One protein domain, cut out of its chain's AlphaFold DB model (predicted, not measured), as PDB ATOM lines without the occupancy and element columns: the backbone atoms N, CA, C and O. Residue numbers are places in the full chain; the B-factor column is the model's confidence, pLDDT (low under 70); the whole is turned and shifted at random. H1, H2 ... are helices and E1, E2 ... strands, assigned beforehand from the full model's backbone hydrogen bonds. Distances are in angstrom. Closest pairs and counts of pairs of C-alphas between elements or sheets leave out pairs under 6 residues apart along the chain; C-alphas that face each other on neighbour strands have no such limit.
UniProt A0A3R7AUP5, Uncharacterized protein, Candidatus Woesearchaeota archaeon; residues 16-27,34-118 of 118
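What this domain is: This is residues 16 to 27 and 34 to 118 of the 118 residues of an uncharacterized protein of Candidatus Woesearchaeota archaeon (UniProt A0A3R7AUP5). Two small antiparallel sheets, the three strands E1, E4 and E3 at one end of the body and the pair E2 and E5, stand with short helices set round them. H2 and H3 follow each other from the three-strand sheet towards H1, far from E3, while H4 packs on E2. The printed part has 97 residues, with four named helices and five named strands in the order H1 E1 H2 H3 E2 E3 E4 E5 H4. The sheets run E1 - E4 - E3 and E2 - E5, and the class is mixed, helices and strands. The whole is compact, with a radius of gyration of the C-alphas of 13.8 A and spans of 38 by 35 by 24 A.

How they stand to each other: Start at H1, residues 16 to 21: it only just touches H3, residues 65 to 72, with 3 pairs of C-alphas within 8 A, the closest being Val 18 and Gln 69 at 6.7 A. Next find E1, residues 49 to 52, an edge strand antiparallel to E4, residues 95 to 98; N 51 and O 96 are 2.9 A apart, within hydrogen-bond range. H2, residues 54 to 62, only grazes this sheet with its residues 54 to 60; its closest C-alphas to E4 are those of Gly 56 and Gln 95, 6.1 A apart. H2 and H3 are close but not clearly touching, with the C-alphas of Tyr 60 and Leu 66 closest at 6.8 A, at a steep tilt of 55 degrees. E3, residues 88 to 91, forms a hairpin with E4, where N 97 and O 90 are 2.9 A apart. E2, residues 77 to 82, is antiparallel to E5, residues 105 to 107, with N 81 and O 105 at 2.9 A. H4, residues 109 to 117, comes closest to E2 at the C-alphas of His 78 and Ile 109, 6.0 A apart, and is near H2. In H1, H2, H3 and H4 every O i to N i+4 pair is within hydrogen-bond range.

Where its parts are: Find C-alpha 16 at (271.310, 149.907, 298.508), where H1 begins. E1 starts at C-alpha 49, (263.372, 143.326, 293.982), and spans 10.0 A. H2 spans 12.3 A, H3 10.9 A and E2 16.6 A. E3, E4 and E5 follow, and H4 runs 12.2 A to C-alpha 117 at (247.753, 162.580, 294.824).

The domain as a whole: The C-alphas farthest apart are those of Lys 27 and Lys 86, at 39.5 A. Residues 28 to 33 are not printed, and C-alphas 27 and 34 stand 15.9 A apart across this cut. Of the links that are printed whole, none is long. No printed residue is under 70 in pLDDT.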
ATOM      1  N   ARG A  16     269.904 150.180 298.831       93.44
ATOM      2  CA  ARG A  16     271.310 149.907 298.508       93.44
ATOM      3  C   ARG A  16     272.092 151.207 298.338       93.44
ATOM      4  O   ARG A  16     273.187 151.315 298.879       93.44
ATOM      5  N   ALA A  17     271.502 152.197 297.671       97.00
ATOM      6  CA  ALA A  17     272.094 153.527 297.545       97.00
ATOM      7  C   ALA A  17     272.320 154.185 298.917       97.00
ATOM      8  O   ALA A  17     273.396 154.710 299.183       97.00
ATOM      9  N   VAL A  18     271.356 154.083 299.838       96.50
ATOM     10  CA  VAL A  18     271.499 154.596 301.211       96.50
ATOM     11  C   VAL A  18     272.604 153.871 301.978       96.50
ATOM     12  O   VAL A  18     273.338 154.512 302.723       96.50
ATOM     13  N   LEU A  19     272.738 152.548 301.842       94.44
ATOM     14  CA  LEU A  19     273.825 151.808 302.496       94.44
ATOM     15  C   LEU A  19     275.205 152.228 301.981       94.44
ATOM     16  O   LEU A  19     276.138 152.294 302.780       94.44
ATOM     17  N   GLN A  20     275.309 152.520 300.684       96.88
ATOM     18  CA  GLN A  20     276.535 152.996 300.052       96.88
ATOM     19  C   GLN A  20     276.877 154.429 300.484       96.88
ATOM     20  O   GLN A  20     277.981 154.683 300.957       96.88
ATOM     21  N   ASP A  21     275.922 155.350 300.363       97.38
ATOM     22  CA  ASP A  21     276.188 156.783 300.494       97.38
ATOM     23  C   ASP A  21     276.036 157.288 301.931       97.38
ATOM     24  O   ASP A  21     276.601 158.321 302.274       97.38
ATOM     25  N   CYS A  22     275.277 156.589 302.778       96.69
ATOM     26  CA  CYS A  22     274.965 156.964 304.158       96.69
ATOM     27  C   CYS A  22     275.017 155.719 305.070       96.69
ATOM     28  O   CYS A  22     273.976 155.223 305.517       96.69
ATOM     29  N   PRO A  23     276.209 155.159 305.349       95.06
ATOM     30  CA  PRO A  23     276.374 153.921 306.119       95.06
ATOM     31  C   PRO A  23     275.876 154.047 307.571       95.06
ATOM     32  O   PRO A  23     275.570 155.136 308.048       95.06
ATOM     33  N   ARG A  24     275.771 152.926 308.306       91.25
ATOM     34  CA  ARG A  24     275.110 152.859 309.634       91.25
ATOM     35  C   ARG A  24     275.629 153.865 310.677       91.25
ATOM     36  O   ARG A  24     274.843 154.288 311.516       91.25
ATOM     37  N   GLY A  25     276.903 154.256 310.617       92.81
ATOM     38  CA  GLY A  25     277.506 155.242 311.526       92.81
ATOM     39  C   GLY A  25     277.386 156.707 311.084       92.81
ATOM     40  O   GLY A  25     277.881 157.590 311.780       92.81
ATOM     41  N   ASP A  26     276.773 156.990 309.932       96.06
ATOM     42  CA  ASP A  26     276.701 158.346 309.390       96.06
ATOM     43  C   ASP A  26     275.784 159.251 310.228       96.06
ATOM     44  O   ASP A  26     274.650 158.896 310.563       96.06
ATOM     45  N   LYS A  27     276.248 160.472 310.521       95.50
ATOM     46  CA  LYS A  27     275.501 161.474 311.299       95.50
ATOM     47  C   LYS A  27     274.135 161.826 310.699       95.50
ATOM     48  O   LYS A  27     273.240 162.207 311.447       95.50
ATOM     49  N   LYS A  34     261.266 156.261 311.482       89.75
ATOM     50  CA  LYS A  34     261.087 154.872 311.929       89.75
ATOM     51  C   LYS A  34     260.472 154.003 310.827       89.75
ATOM     52  O   LYS A  34     259.677 154.480 310.017       89.75
ATOM     53  N   GLU A  35     260.832 152.721 310.827       86.19
ATOM     54  CA  GLU A  35     260.421 151.722 309.823       86.19
ATOM     55  C   GLU A  35     259.469 150.658 310.395       86.19
ATOM     56  O   GLU A  35     259.191 149.668 309.734       86.19
ATOM     57  N   ASP A  36     258.914 150.883 311.593       87.75
ATOM     58  CA  ASP A  36     258.074 149.924 312.340       87.75
ATOM     59  C   ASP A  36     256.806 149.472 311.577       87.75
ATOM     60  O   ASP A  36     256.144 148.512 311.961       87.75
ATOM     61  N   TRP A  37     256.456 150.175 310.499       86.00
ATOM     62  CA  TRP A  37     255.311 149.904 309.634       86.00
ATOM     63  C   TRP A  37     255.611 148.901 308.506       86.00
ATOM     64  O   TRP A  37     254.674 148.486 307.830       86.00
ATOM     65  N   MET A  38     256.872 148.508 308.277       86.56
ATOM     66  CA  MET A  38     257.273 147.609 307.187       86.56
ATOM     67  C   MET A  38     257.864 146.297 307.716       86.56
ATOM     68  O   MET A  38     258.659 146.280 308.653       86.56
ATOM     69  N   THR A  39     257.548 145.183 307.054       84.44
ATOM     70  CA  THR A  39     258.215 143.899 307.300       84.44
ATOM     71  C   THR A  39     259.531 143.804 306.516       84.44
ATOM     72  O   THR A  39     259.574 144.003 305.300       84.44
ATOM     73  N   HIS A  40     260.622 143.468 307.206       84.12
ATOM     74  CA  HIS A  40     261.951 143.305 306.611       84.12
ATOM     75  C   HIS A  40     262.206 141.847 306.196       84.12
ATOM     76  O   HIS A  40     262.896 141.120 306.896       84.12
ATOM     77  N   VAL A  41     261.653 141.432 305.053       88.31
ATOM     78  CA  VAL A  41     261.823 140.068 304.489       88.31
ATOM     79  C   VAL A  41     262.770 140.006 303.285       88.31
ATOM     80  O   VAL A  41     262.985 138.946 302.713       88.31
ATOM     81  N   GLY A  42     263.343 141.138 302.864       83.81
ATOM     82  CA  GLY A  42     264.165 141.208 301.647       83.81
ATOM     83  C   GLY A  42     265.398 140.297 301.667       83.81
ATOM     84  O   GLY A  42     265.768 139.759 300.628       83.81
ATOM     85  N   ASP A  43     265.992 140.080 302.842       87.19
ATOM     86  CA  ASP A  43     267.191 139.244 303.001       87.19
ATOM     87  C   ASP A  43     266.912 137.749 302.748       87.19
ATOM     88  O   ASP A  43     267.835 136.995 302.444       87.19
ATOM     89  N   GLU A  44     265.648 137.318 302.819       93.69
ATOM     90  CA  GLU A  44     265.229 135.944 302.509       93.69
ATOM     91  C   GLU A  44     265.141 135.681 300.991       93.69
ATOM     92  O   GLU A  44     265.113 134.524 300.572       93.69
ATOM     93  N   PHE A  45     265.132 136.737 300.163       93.88
ATOM     94  CA  PHE A  45     264.959 136.665 298.706       93.88
ATOM     95  C   PHE A  45     265.998 137.540 297.968       93.88
ATOM     96  O   PHE A  45     265.635 138.552 297.354       93.88
ATOM     97  N   PRO A  46     267.298 137.194 298.016       92.75
ATOM     98  CA  PRO A  46     268.391 138.039 297.518       92.75
ATOM     99  C   PRO A  46     268.363 138.297 296.002       92.75
ATOM    100  O   PRO A  46     268.945 139.273 295.530       92.75
ATOM    101  N   GLU A  47     267.700 137.440 295.228       94.69
ATOM    102  CA  GLU A  47     267.498 137.599 293.787       94.69
ATOM    103  C   GLU A  47     266.330 138.531 293.432       94.69
ATOM    104  O   GLU A  47     266.160 138.900 292.268       94.69
ATOM    105  N   CYS A  48     265.501 138.893 294.415       95.94
ATOM    106  CA  CYS A  48     264.283 139.659 294.202       95.94
ATOM    107  C   CYS A  48     264.474 141.164 294.410       95.94
ATOM    108  O   CYS A  48     265.289 141.658 295.188       95.94
ATOM    109  N   HIS A  49     263.618 141.920 293.737       95.50
ATOM    110  CA  HIS A  49     263.372 143.326 293.982       95.50
ATOM    111  C   HIS A  49     262.083 143.497 294.792       95.50
ATOM    112  O   HIS A  49     261.076 142.854 294.505       95.50
ATOM    113  N   SER A  50     262.111 144.395 295.782       94.81
ATOM    114  CA  SER A  50     260.892 144.910 296.412       94.81
ATOM    115  C   SER A  50     260.218 145.955 295.526       94.81
ATOM    116  O   SER A  50     260.886 146.857 294.995       94.81
ATOM    117  N   TYR A  51     258.902 145.814 295.393       96.81
ATOM    118  CA  TYR A  51     257.999 146.751 294.746       96.81
ATOM    119  C   TYR A  51     256.859 147.075 295.709       96.81
ATOM    120  O   TYR A  51     256.197 146.182 296.236       96.81
ATOM    121  N   TRP A  52     256.601 148.356 295.917       97.00
ATOM    122  CA  TRP A  52     255.491 148.829 296.723       97.00
ATOM    123  C   TRP A  52     254.164 148.618 296.004       97.00
ATOM    124  O   TRP A  52     254.043 148.903 294.811       97.00
ATOM    125  N   THR A  53     253.147 148.196 296.749       96.88
ATOM    126  CA  THR A  53     251.748 148.367 296.345       96.88
ATOM    127  C   THR A  53     251.383 149.856 296.397       96.88
ATOM    128  O   THR A  53     252.105 150.661 296.985       96.88
ATOM    129  N   ALA A  54     250.236 150.255 295.839       95.88
ATOM    130  CA  ALA A  54     249.749 151.632 295.992       95.88
ATOM    131  C   ALA A  54     249.574 152.036 297.468       95.88
ATOM    132  O   ALA A  54     249.969 153.135 297.857       95.88
ATOM    133  N   TRP A  55     249.061 151.126 298.306       95.38
ATOM    134  CA  TRP A  55     248.993 151.352 299.749       95.38
ATOM    135  C   TRP A  55     250.397 151.537 300.323       95.38
ATOM    136  O   TRP A  55     250.654 152.542 300.988       95.38
ATOM    137  N   GLY A  56     251.309 150.592 300.082       96.44
ATOM    138  CA  GLY A  56     252.666 150.650 300.624       96.44
ATOM    139  C   GLY A  56     253.415 151.904 300.206       96.44
ATOM    140  O   GLY A  56     254.043 152.542 301.045       96.44
ATOM    141  N   MET A  57     253.264 152.324 298.948       97.06
ATOM    142  CA  MET A  57     253.849 153.562 298.446       97.06
ATOM    143  C   MET A  57     253.288 154.772 299.193       97.06
ATOM    144  O   MET A  57     254.058 155.616 299.642       97.06
ATOM    145  N   ASN A  58     251.972 154.832 299.413       96.00
ATOM    146  CA  ASN A  58     251.365 155.906 300.200       96.00
ATOM    147  C   ASN A  58     251.907 155.946 301.642       96.00
ATOM    148  O   ASN A  58     252.268 157.012 302.129       96.00
ATOM    149  N   GLN A  59     252.037 154.798 302.316       95.88
ATOM    150  CA  GLN A  59     252.619 154.733 303.668       95.88
ATOM    151  C   GLN A  59     254.090 155.160 303.681       95.88
ATOM    152  O   GLN A  59     254.510 155.951 304.523       95.88
ATOM    153  N   TYR A  60     254.865 154.691 302.706       96.00
ATOM    154  CA  TYR A  60     256.267 155.049 302.547       96.00
ATOM    155  C   TYR A  60     256.448 156.560 302.313       96.00
ATOM    156  O   TYR A  60     257.333 157.165 302.923       96.00
ATOM    157  N   LEU A  61     255.574 157.199 301.527       95.94
ATOM    158  CA  LEU A  61     255.548 158.656 301.360       95.94
ATOM    159  C   LEU A  61     255.182 159.382 302.663       95.94
ATOM    160  O   LEU A  61     255.916 160.272 303.093       95.94
ATOM    161  N   LEU A  62     254.085 158.980 303.312       95.25
ATOM    162  CA  LEU A  62     253.592 159.604 304.546       95.25
ATOM    163  C   LEU A  62     254.570 159.466 305.719       95.25
ATOM    164  O   LEU A  62     254.622 160.338 306.581       95.25
ATOM    165  N   SER A  63     255.383 158.408 305.738       95.69
ATOM    166  CA  SER A  63     256.420 158.213 306.756       95.69
ATOM    167  C   SER A  63     257.567 159.233 306.675       95.69
ATOM    168  O   SER A  63     258.393 159.307 307.583       95.69
ATOM    169  N   GLY A  64     257.674 159.987 305.573       95.94
ATOM    170  CA  GLY A  64     258.808 160.870 305.298       95.94
ATOM    171  C   GLY A  64     260.086 160.128 304.885       95.94
ATOM    172  O   GLY A  64     261.124 160.764 304.688       95.94
ATOM    173  N   MET A  65     260.034 158.799 304.721       96.38
ATOM    174  CA  MET A  65     261.200 157.988 304.373       96.38
ATOM    175  C   MET A  65     261.802 158.401 303.028       96.38
ATOM    176  O   MET A  65     263.011 158.607 302.953       96.38
ATOM    177  N   LEU A  66     260.981 158.604 301.988       96.56
ATOM    178  CA  LEU A  66     261.465 159.067 300.680       96.56
ATOM    179  C   LEU A  66     262.212 160.402 300.783       96.56
ATOM    180  O   LEU A  66     263.287 160.562 300.201       96.56
ATOM    181  N   ALA A  67     261.655 161.353 301.537       96.44
ATOM    182  CA  ALA A  67     262.237 162.679 301.706       96.44
ATOM    183  C   ALA A  67     263.595 162.605 302.419       96.44
ATOM    184  O   ALA A  67     264.554 163.250 301.996       96.44
ATOM    185  N   TRP A  68     263.706 161.782 303.465       97.38
ATOM    186  CA  TRP A  68     264.984 161.540 304.132       97.38
ATOM    187  C   TRP A  68     265.991 160.851 303.200       97.38
ATOM    188  O   TRP A  68     267.115 161.333 303.065       97.38
ATOM    189  N   GLN A  69     265.592 159.777 302.508       97.38
ATOM    190  CA  GLN A  69     266.474 159.029 301.604       97.38
ATOM    191  C   GLN A  69     267.030 159.923 300.490       97.38
ATOM    192  O   GLN A  69     268.236 159.927 300.254       97.38
ATOM    193  N   SER A  70     266.183 160.767 299.897       97.00
ATOM    194  CA  SER A  70     266.568 161.712 298.839       97.00
ATOM    195  C   SER A  70     267.593 162.757 299.286       97.00
ATOM    196  O   SER A  70     268.320 163.292 298.458       97.00
ATOM    197  N   ARG A  71     267.689 163.044 300.591       97.00
ATOM    198  CA  ARG A  71     268.689 163.970 301.152       97.00
ATOM    199  C   ARG A  71     270.034 163.311 301.444       97.00
ATOM    200  O   ARG A  71     271.021 164.020 301.639       97.00
ATOM    201  N   VAL A  72     270.075 161.986 301.582       97.44
ATOM    202  CA  VAL A  72     271.282 161.269 302.027       97.44
ATOM    203  C   VAL A  72     271.982 160.496 300.917       97.44
ATOM    204  O   VAL A  72     273.152 160.155 301.091       97.44
ATOM    205  N   VAL A  73     271.303 160.251 299.796       98.00
ATOM    206  CA  VAL A  73     271.908 159.692 298.582       98.00
ATOM    207  C   VAL A  73     272.450 160.803 297.685       98.00
ATOM    208  O   VAL A  73     271.935 161.919 297.674       98.00
ATOM    209  N   SER A  74     273.513 160.497 296.950       96.75
ATOM    210  CA  SER A  74     274.191 161.432 296.046       96.75
ATOM    211  C   SER A  74     273.571 161.464 294.648       96.75
ATOM    212  O   SER A  74     273.551 162.508 293.996       96.75
ATOM    213  N   ALA A  75     273.059 160.323 294.183       97.75
ATOM    214  CA  ALA A  75     272.473 160.186 292.859       97.75
ATOM    215  C   ALA A  75     271.017 160.691 292.811       97.75
ATOM    216  O   ALA A  75     270.292 160.578 293.803       97.75
ATOM    217  N   PRO A  76     270.538 161.175 291.648       97.81
ATOM    218  CA  PRO A  76     269.146 161.582 291.481       97.81
ATOM    219  C   PRO A  76     268.159 160.442 291.758       97.81
ATOM    220  O   PRO A  76     268.277 159.344 291.195       97.81
ATOM    221  N   VAL A  77     267.154 160.726 292.588       98.50
ATOM    222  CA  VAL A  77     266.105 159.771 292.960       98.50
ATOM    223  C   VAL A  77     264.964 159.794 291.953       98.50
ATOM    224  O   VAL A  77     264.488 160.856 291.553       98.50
ATOM    225  N   HIS A  78     264.510 158.606 291.568       98.62
ATOM    226  CA  HIS A  78     263.373 158.417 290.675       98.62
ATOM    227  C   HIS A  78     262.410 157.376 291.235       98.62
ATOM    228  O   HIS A  78     262.818 156.442 291.934       98.62
ATOM    229  N   ILE A  79     261.138 157.506 290.859       98.44
ATOM    230  CA  ILE A  79     260.127 156.477 291.080       98.44
ATOM    231  C   ILE A  79     259.858 155.777 289.752       98.44
ATOM    232  O   ILE A  79     259.490 156.399 288.753       98.44
ATOM    233  N   LEU A  80     260.067 154.469 289.756       98.44
ATOM    234  CA  LEU A  80     259.700 153.567 288.682       98.44
ATOM    235  C   LEU A  80     258.292 153.028 288.926       98.44
ATOM    236  O   LEU A  80     257.970 152.662 290.059       98.44
ATOM    237  N   THR A  81     257.485 152.937 287.873       97.88
ATOM    238  CA  THR A  81     256.151 152.326 287.923       97.88
ATOM    239  C   THR A  81     256.096 151.060 287.087       97.88
ATOM    240  O   THR A  81     256.647 151.032 285.986       97.88
ATOM    241  N   PHE A  82     255.362 150.063 287.562       97.81
ATOM    242  CA  PHE A  82     255.232 148.753 286.935       97.81
ATOM    243  C   PHE A  82     253.770 148.325 286.899       97.81
ATOM    244  O   PHE A  82     252.973 148.730 287.754       97.81
ATOM    245  N   ASP A  83     253.453 147.460 285.942       96.25
ATOM    246  CA  ASP A  83     252.296 146.579 286.051       96.25
ATOM    247  C   ASP A  83     252.528 145.539 287.160       96.25
ATOM    248  O   ASP A  83     253.564 145.537 287.830       96.25
ATOM    249  N   GLU A  84     251.553 144.660 287.388       94.88
ATOM    250  CA  GLU A  84     251.715 143.579 288.357       94.88
ATOM    251  C   GLU A  84     252.906 142.674 287.998       94.88
ATOM    252  O   GLU A  84     252.904 142.091 286.908       94.88
ATOM    253  N   PRO A  85     253.903 142.522 288.899       95.75
ATOM    254  CA  PRO A  85     255.038 141.649 288.639       95.75
ATOM    255  C   PRO A  85     254.592 140.200 288.427       95.75
ATOM    256  O   PRO A  85     253.761 139.665 289.161       95.75
ATOM    257  N   LYS A  86     255.189 139.533 287.445       94.69
ATOM    258  CA  LYS A  86     254.840 138.181 286.998       94.69
ATOM    259  C   LYS A  86     255.375 137.098 287.924       94.69
ATOM    260  O   LYS A  86     254.737 136.063 288.093       94.69
ATOM    261  N   THR A  87     256.556 137.308 288.509       95.88
ATOM    262  CA  THR A  87     257.277 136.262 289.262       95.88
ATOM    263  C   THR A  87     257.408 136.619 290.738       95.88
ATOM    264  O   THR A  87     258.505 136.862 291.240       95.88
ATOM    265  N   ILE A  88     256.272 136.663 291.431       96.75
ATOM    266  CA  ILE A  88     256.193 137.029 292.848       96.75
ATOM    267  C   ILE A  88     256.615 135.852 293.731       96.75
ATOM    268  O   ILE A  88     256.123 134.735 293.577       96.75
ATOM    269  N   LYS A  89     257.521 136.119 294.672       97.25
ATOM    270  CA  LYS A  89     258.000 135.174 295.692       97.25
ATOM    271  C   LYS A  89     257.413 135.455 297.070       97.25
ATOM    272  O   LYS A  89     257.214 134.532 297.850       97.25
ATOM    273  N   TYR A  90     257.099 136.719 297.339       96.62
ATOM    274  CA  TYR A  90     256.495 137.163 298.587       96.62
ATOM    275  C   TYR A  90     255.525 138.314 298.331       96.62
ATOM    276  O   TYR A  90     255.758 139.148 297.453       96.62
ATOM    277  N   ARG A  91     254.453 138.378 299.119       95.56
ATOM    278  CA  ARG A  91     253.479 139.467 299.093       95.56
ATOM    279  C   ARG A  91     252.940 139.722 300.491       95.56
ATOM    280  O   ARG A  91     252.486 138.792 301.152       95.56
ATOM    281  N   ASP A  92     252.899 140.991 300.866       95.12
ATOM    282  CA  ASP A  92     252.104 141.494 301.979       95.12
ATOM    283  C   ASP A  92     251.203 142.657 301.504       95.12
ATOM    284  O   ASP A  92     251.011 142.871 300.302       95.12
ATOM    285  N   ALA A  93     250.589 143.385 302.440       94.69
ATOM    286  CA  ALA A  93     249.713 144.514 302.119       94.69
ATOM    287  C   ALA A  93     250.455 145.718 301.498       94.69
ATOM    288  O   ALA A  93     249.865 146.508 300.755       94.69
ATOM    289  N   LEU A  94     251.742 145.878 301.798       95.88
ATOM    290  CA  LEU A  94     252.556 147.039 301.457       95.88
ATOM    291  C   LEU A  94     253.494 146.772 300.280       95.88
ATOM    292  O   LEU A  94     253.750 147.681 299.494       95.88
ATOM    293  N   GLN A  95     253.998 145.554 300.118       95.62
ATOM    294  CA  GLN A  95     255.003 145.238 299.110       95.62
ATOM    295  C   GLN A  95     254.846 143.840 298.515       95.62
ATOM    296  O   GLN A  95     254.238 142.931 299.083       95.62
ATOM    297  N   VAL A  96     255.477 143.670 297.359       96.38
ATOM    298  CA  VAL A  96     255.766 142.378 296.746       96.38
ATOM    299  C   VAL A  96     257.266 142.253 296.527       96.38
ATOM    300  O   VAL A  96     257.922 143.220 296.141       96.38
ATOM    301  N   LEU A  97     257.805 141.056 296.748       96.94
ATOM    302  CA  LEU A  97     259.140 140.689 296.287       96.94
ATOM    303  C   LEU A  97     258.985 139.817 295.047       96.94
ATOM    304  O   LEU A  97     258.303 138.789 295.087       96.94
ATOM    305  N   ALA A  98     259.595 140.239 293.949       97.38
ATOM    306  CA  ALA A  98     259.548 139.532 292.678       97.38
ATOM    307  C   ALA A  98     260.888 139.635 291.955       97.38
ATOM    308  O   ALA A  98     261.717 140.484 292.295       97.38
ATOM    309  N   LEU A  99     261.096 138.803 290.933       97.25
ATOM    310  CA  LEU A  99     262.255 138.972 290.057       97.25
ATOM    311  C   LEU A  99     262.263 140.377 289.410       97.25
ATOM    312  O   LEU A  99     261.205 141.001 289.273       97.25
ATOM    313  N   PRO A 100     263.444 140.914 289.050       95.88
ATOM    314  CA  PRO A 100     263.547 142.201 288.372       95.88
ATOM    315  C   PRO A 100     262.730 142.245 287.075       95.88
ATOM    316  O   PRO A 100     262.801 141.326 286.263       95.88
ATOM    317  N   GLU A 101     261.989 143.332 286.878       95.12
ATOM    318  CA  GLU A 101     261.233 143.613 285.655       95.12
ATOM    319  C   GLU A 101     261.575 145.001 285.112       95.12
ATOM    320  O   GLU A 101     262.159 145.832 285.813       95.12
ATOM    321  N   GLU A 102     261.204 145.245 283.855       95.88
ATOM    322  CA  GLU A 102     261.362 146.548 283.213       95.88
ATOM    323  C   GLU A 102     260.224 147.496 283.619       95.88
ATOM    324  O   GLU A 102     259.057 147.089 283.644       95.88
ATOM    325  N   PRO A 103     260.523 148.765 283.942       97.06
ATOM    326  CA  PRO A 103     259.504 149.727 284.322       97.06
ATOM    327  C   PRO A 103     258.686 150.192 283.119       97.06
ATOM    328  O   PRO A 103     259.213 150.451 282.040       97.06
ATOM    329  N   VAL A 104     257.393 150.413 283.348       97.19
ATOM    330  CA  VAL A 104     256.484 151.043 282.378       97.19
ATOM    331  C   VAL A 104     256.755 152.546 282.279       97.19
ATOM    332  O   VAL A 104     256.615 153.146 281.216       97.19
ATOM    333  N   ALA A 105     257.157 153.173 283.388       97.06
ATOM    334  CA  ALA A 105     257.550 154.576 283.406       97.06
ATOM    335  C   ALA A 105     258.587 154.863 284.493       97.06
ATOM    336  O   ALA A 105     258.683 154.162 285.504       97.06
ATOM    337  N   LYS A 106     259.328 155.951 284.290       97.81
ATOM    338  CA  LYS A 106     260.284 156.523 285.236       97.81
ATOM    339  C   LYS A 106     259.947 157.995 285.427       97.81
ATOM    340  O   LYS A 106     259.878 158.733 284.449       97.81
ATOM    341  N   LYS A 107     259.740 158.413 286.674       98.06
ATOM    342  CA  LYS A 107     259.366 159.788 287.027       98.06
ATOM    343  C   LYS A 107     260.346 160.388 288.026       98.06
ATOM    344  O   LYS A 107     260.938 159.665 288.834       98.06
ATOM    345  N   THR A 108     260.492 161.709 287.976       98.12
ATOM    346  CA  THR A 108     261.068 162.471 289.089       98.12
ATOM    347  C   THR A 108     260.142 162.376 290.308       98.12
ATOM    348  O   THR A 108     258.996 161.929 290.193       98.12
ATOM    349  N   ILE A 109     260.628 162.771 291.488       97.06
ATOM    350  CA  ILE A 109     259.787 162.810 292.692       97.06
ATOM    351  C   ILE A 109     258.599 163.752 292.483       97.06
ATOM    352  O   ILE A 109     257.467 163.343 292.722       97.06
ATOM    353  N   ASP A 110     258.835 164.960 291.980       96.69
ATOM    354  CA  ASP A 110     257.788 165.978 291.846       96.69
ATOM    355  C   ASP A 110     256.697 165.550 290.853       96.69
ATOM    356  O   ASP A 110     255.510 165.592 291.186       96.69
ATOM    357  N   ASP A 111     257.084 165.028 289.682       97.44
ATOM    358  CA  ASP A 111     256.130 164.521 288.682       97.44
ATOM    359  C   ASP A 111     255.322 163.329 289.209       97.44
ATOM    360  O   ASP A 111     254.153 163.135 288.857       97.44
ATOM    361  N   PHE A 112     255.953 162.485 290.031       97.19
ATOM    362  CA  PHE A 112     255.278 161.358 290.654       97.19
ATOM    363  C   PHE A 112     254.267 161.827 291.698       97.19
ATOM    364  O   PHE A 112     253.119 161.398 291.644       97.19
ATOM    365  N   LEU A 113     254.668 162.710 292.617       95.62
ATOM    366  CA  LEU A 113     253.804 163.199 293.693       95.62
ATOM    367  C   LEU A 113     252.602 163.965 293.147       95.62
ATOM    368  O   LEU A 113     251.486 163.752 293.619       95.62
ATOM    369  N   HIS A 114     252.811 164.795 292.120       95.19
ATOM    370  CA  HIS A 114     251.717 165.479 291.444       95.19
ATOM    371  C   HIS A 114     250.705 164.475 290.881       95.19
ATOM    372  O   HIS A 114     249.512 164.617 291.113       95.19
ATOM    373  N   ALA A 115     251.166 163.420 290.205       93.00
ATOM    374  CA  ALA A 115     250.281 162.419 289.613       93.00
ATOM    375  C   ALA A 115     249.653 161.441 290.624       93.00
ATOM    376  O   ALA A 115     248.591 160.899 290.347       93.00
ATOM    377  N   PHE A 116     250.315 161.156 291.748       92.44
ATOM    378  CA  PHE A 116     249.876 160.140 292.712       92.44
ATOM    379  C   PHE A 116     248.782 160.643 293.666       92.44
ATOM    380  O   PHE A 116     247.990 159.841 294.159       92.44
ATOM    381  N   TRP A 117     248.742 161.952 293.936       89.88
ATOM    382  CA  TRP A 117     247.753 162.580 294.824       89.88
ATOM    383  C   TRP A 117     246.766 163.520 294.119       89.88
ATOM    384  O   TRP A 117     245.938 164.124 294.802       89.88
ATOM    385  N   SER A 118     246.849 163.652 292.793       85.69
ATOM    386  CA  SER A 118     245.778 164.267 291.989       85.69
ATOM    387  C   SER A 118     244.642 163.278 291.765       85.69
ATOM    388  O   SER A 118     243.476 163.726 291.801       85.69
TER     389      SER A 118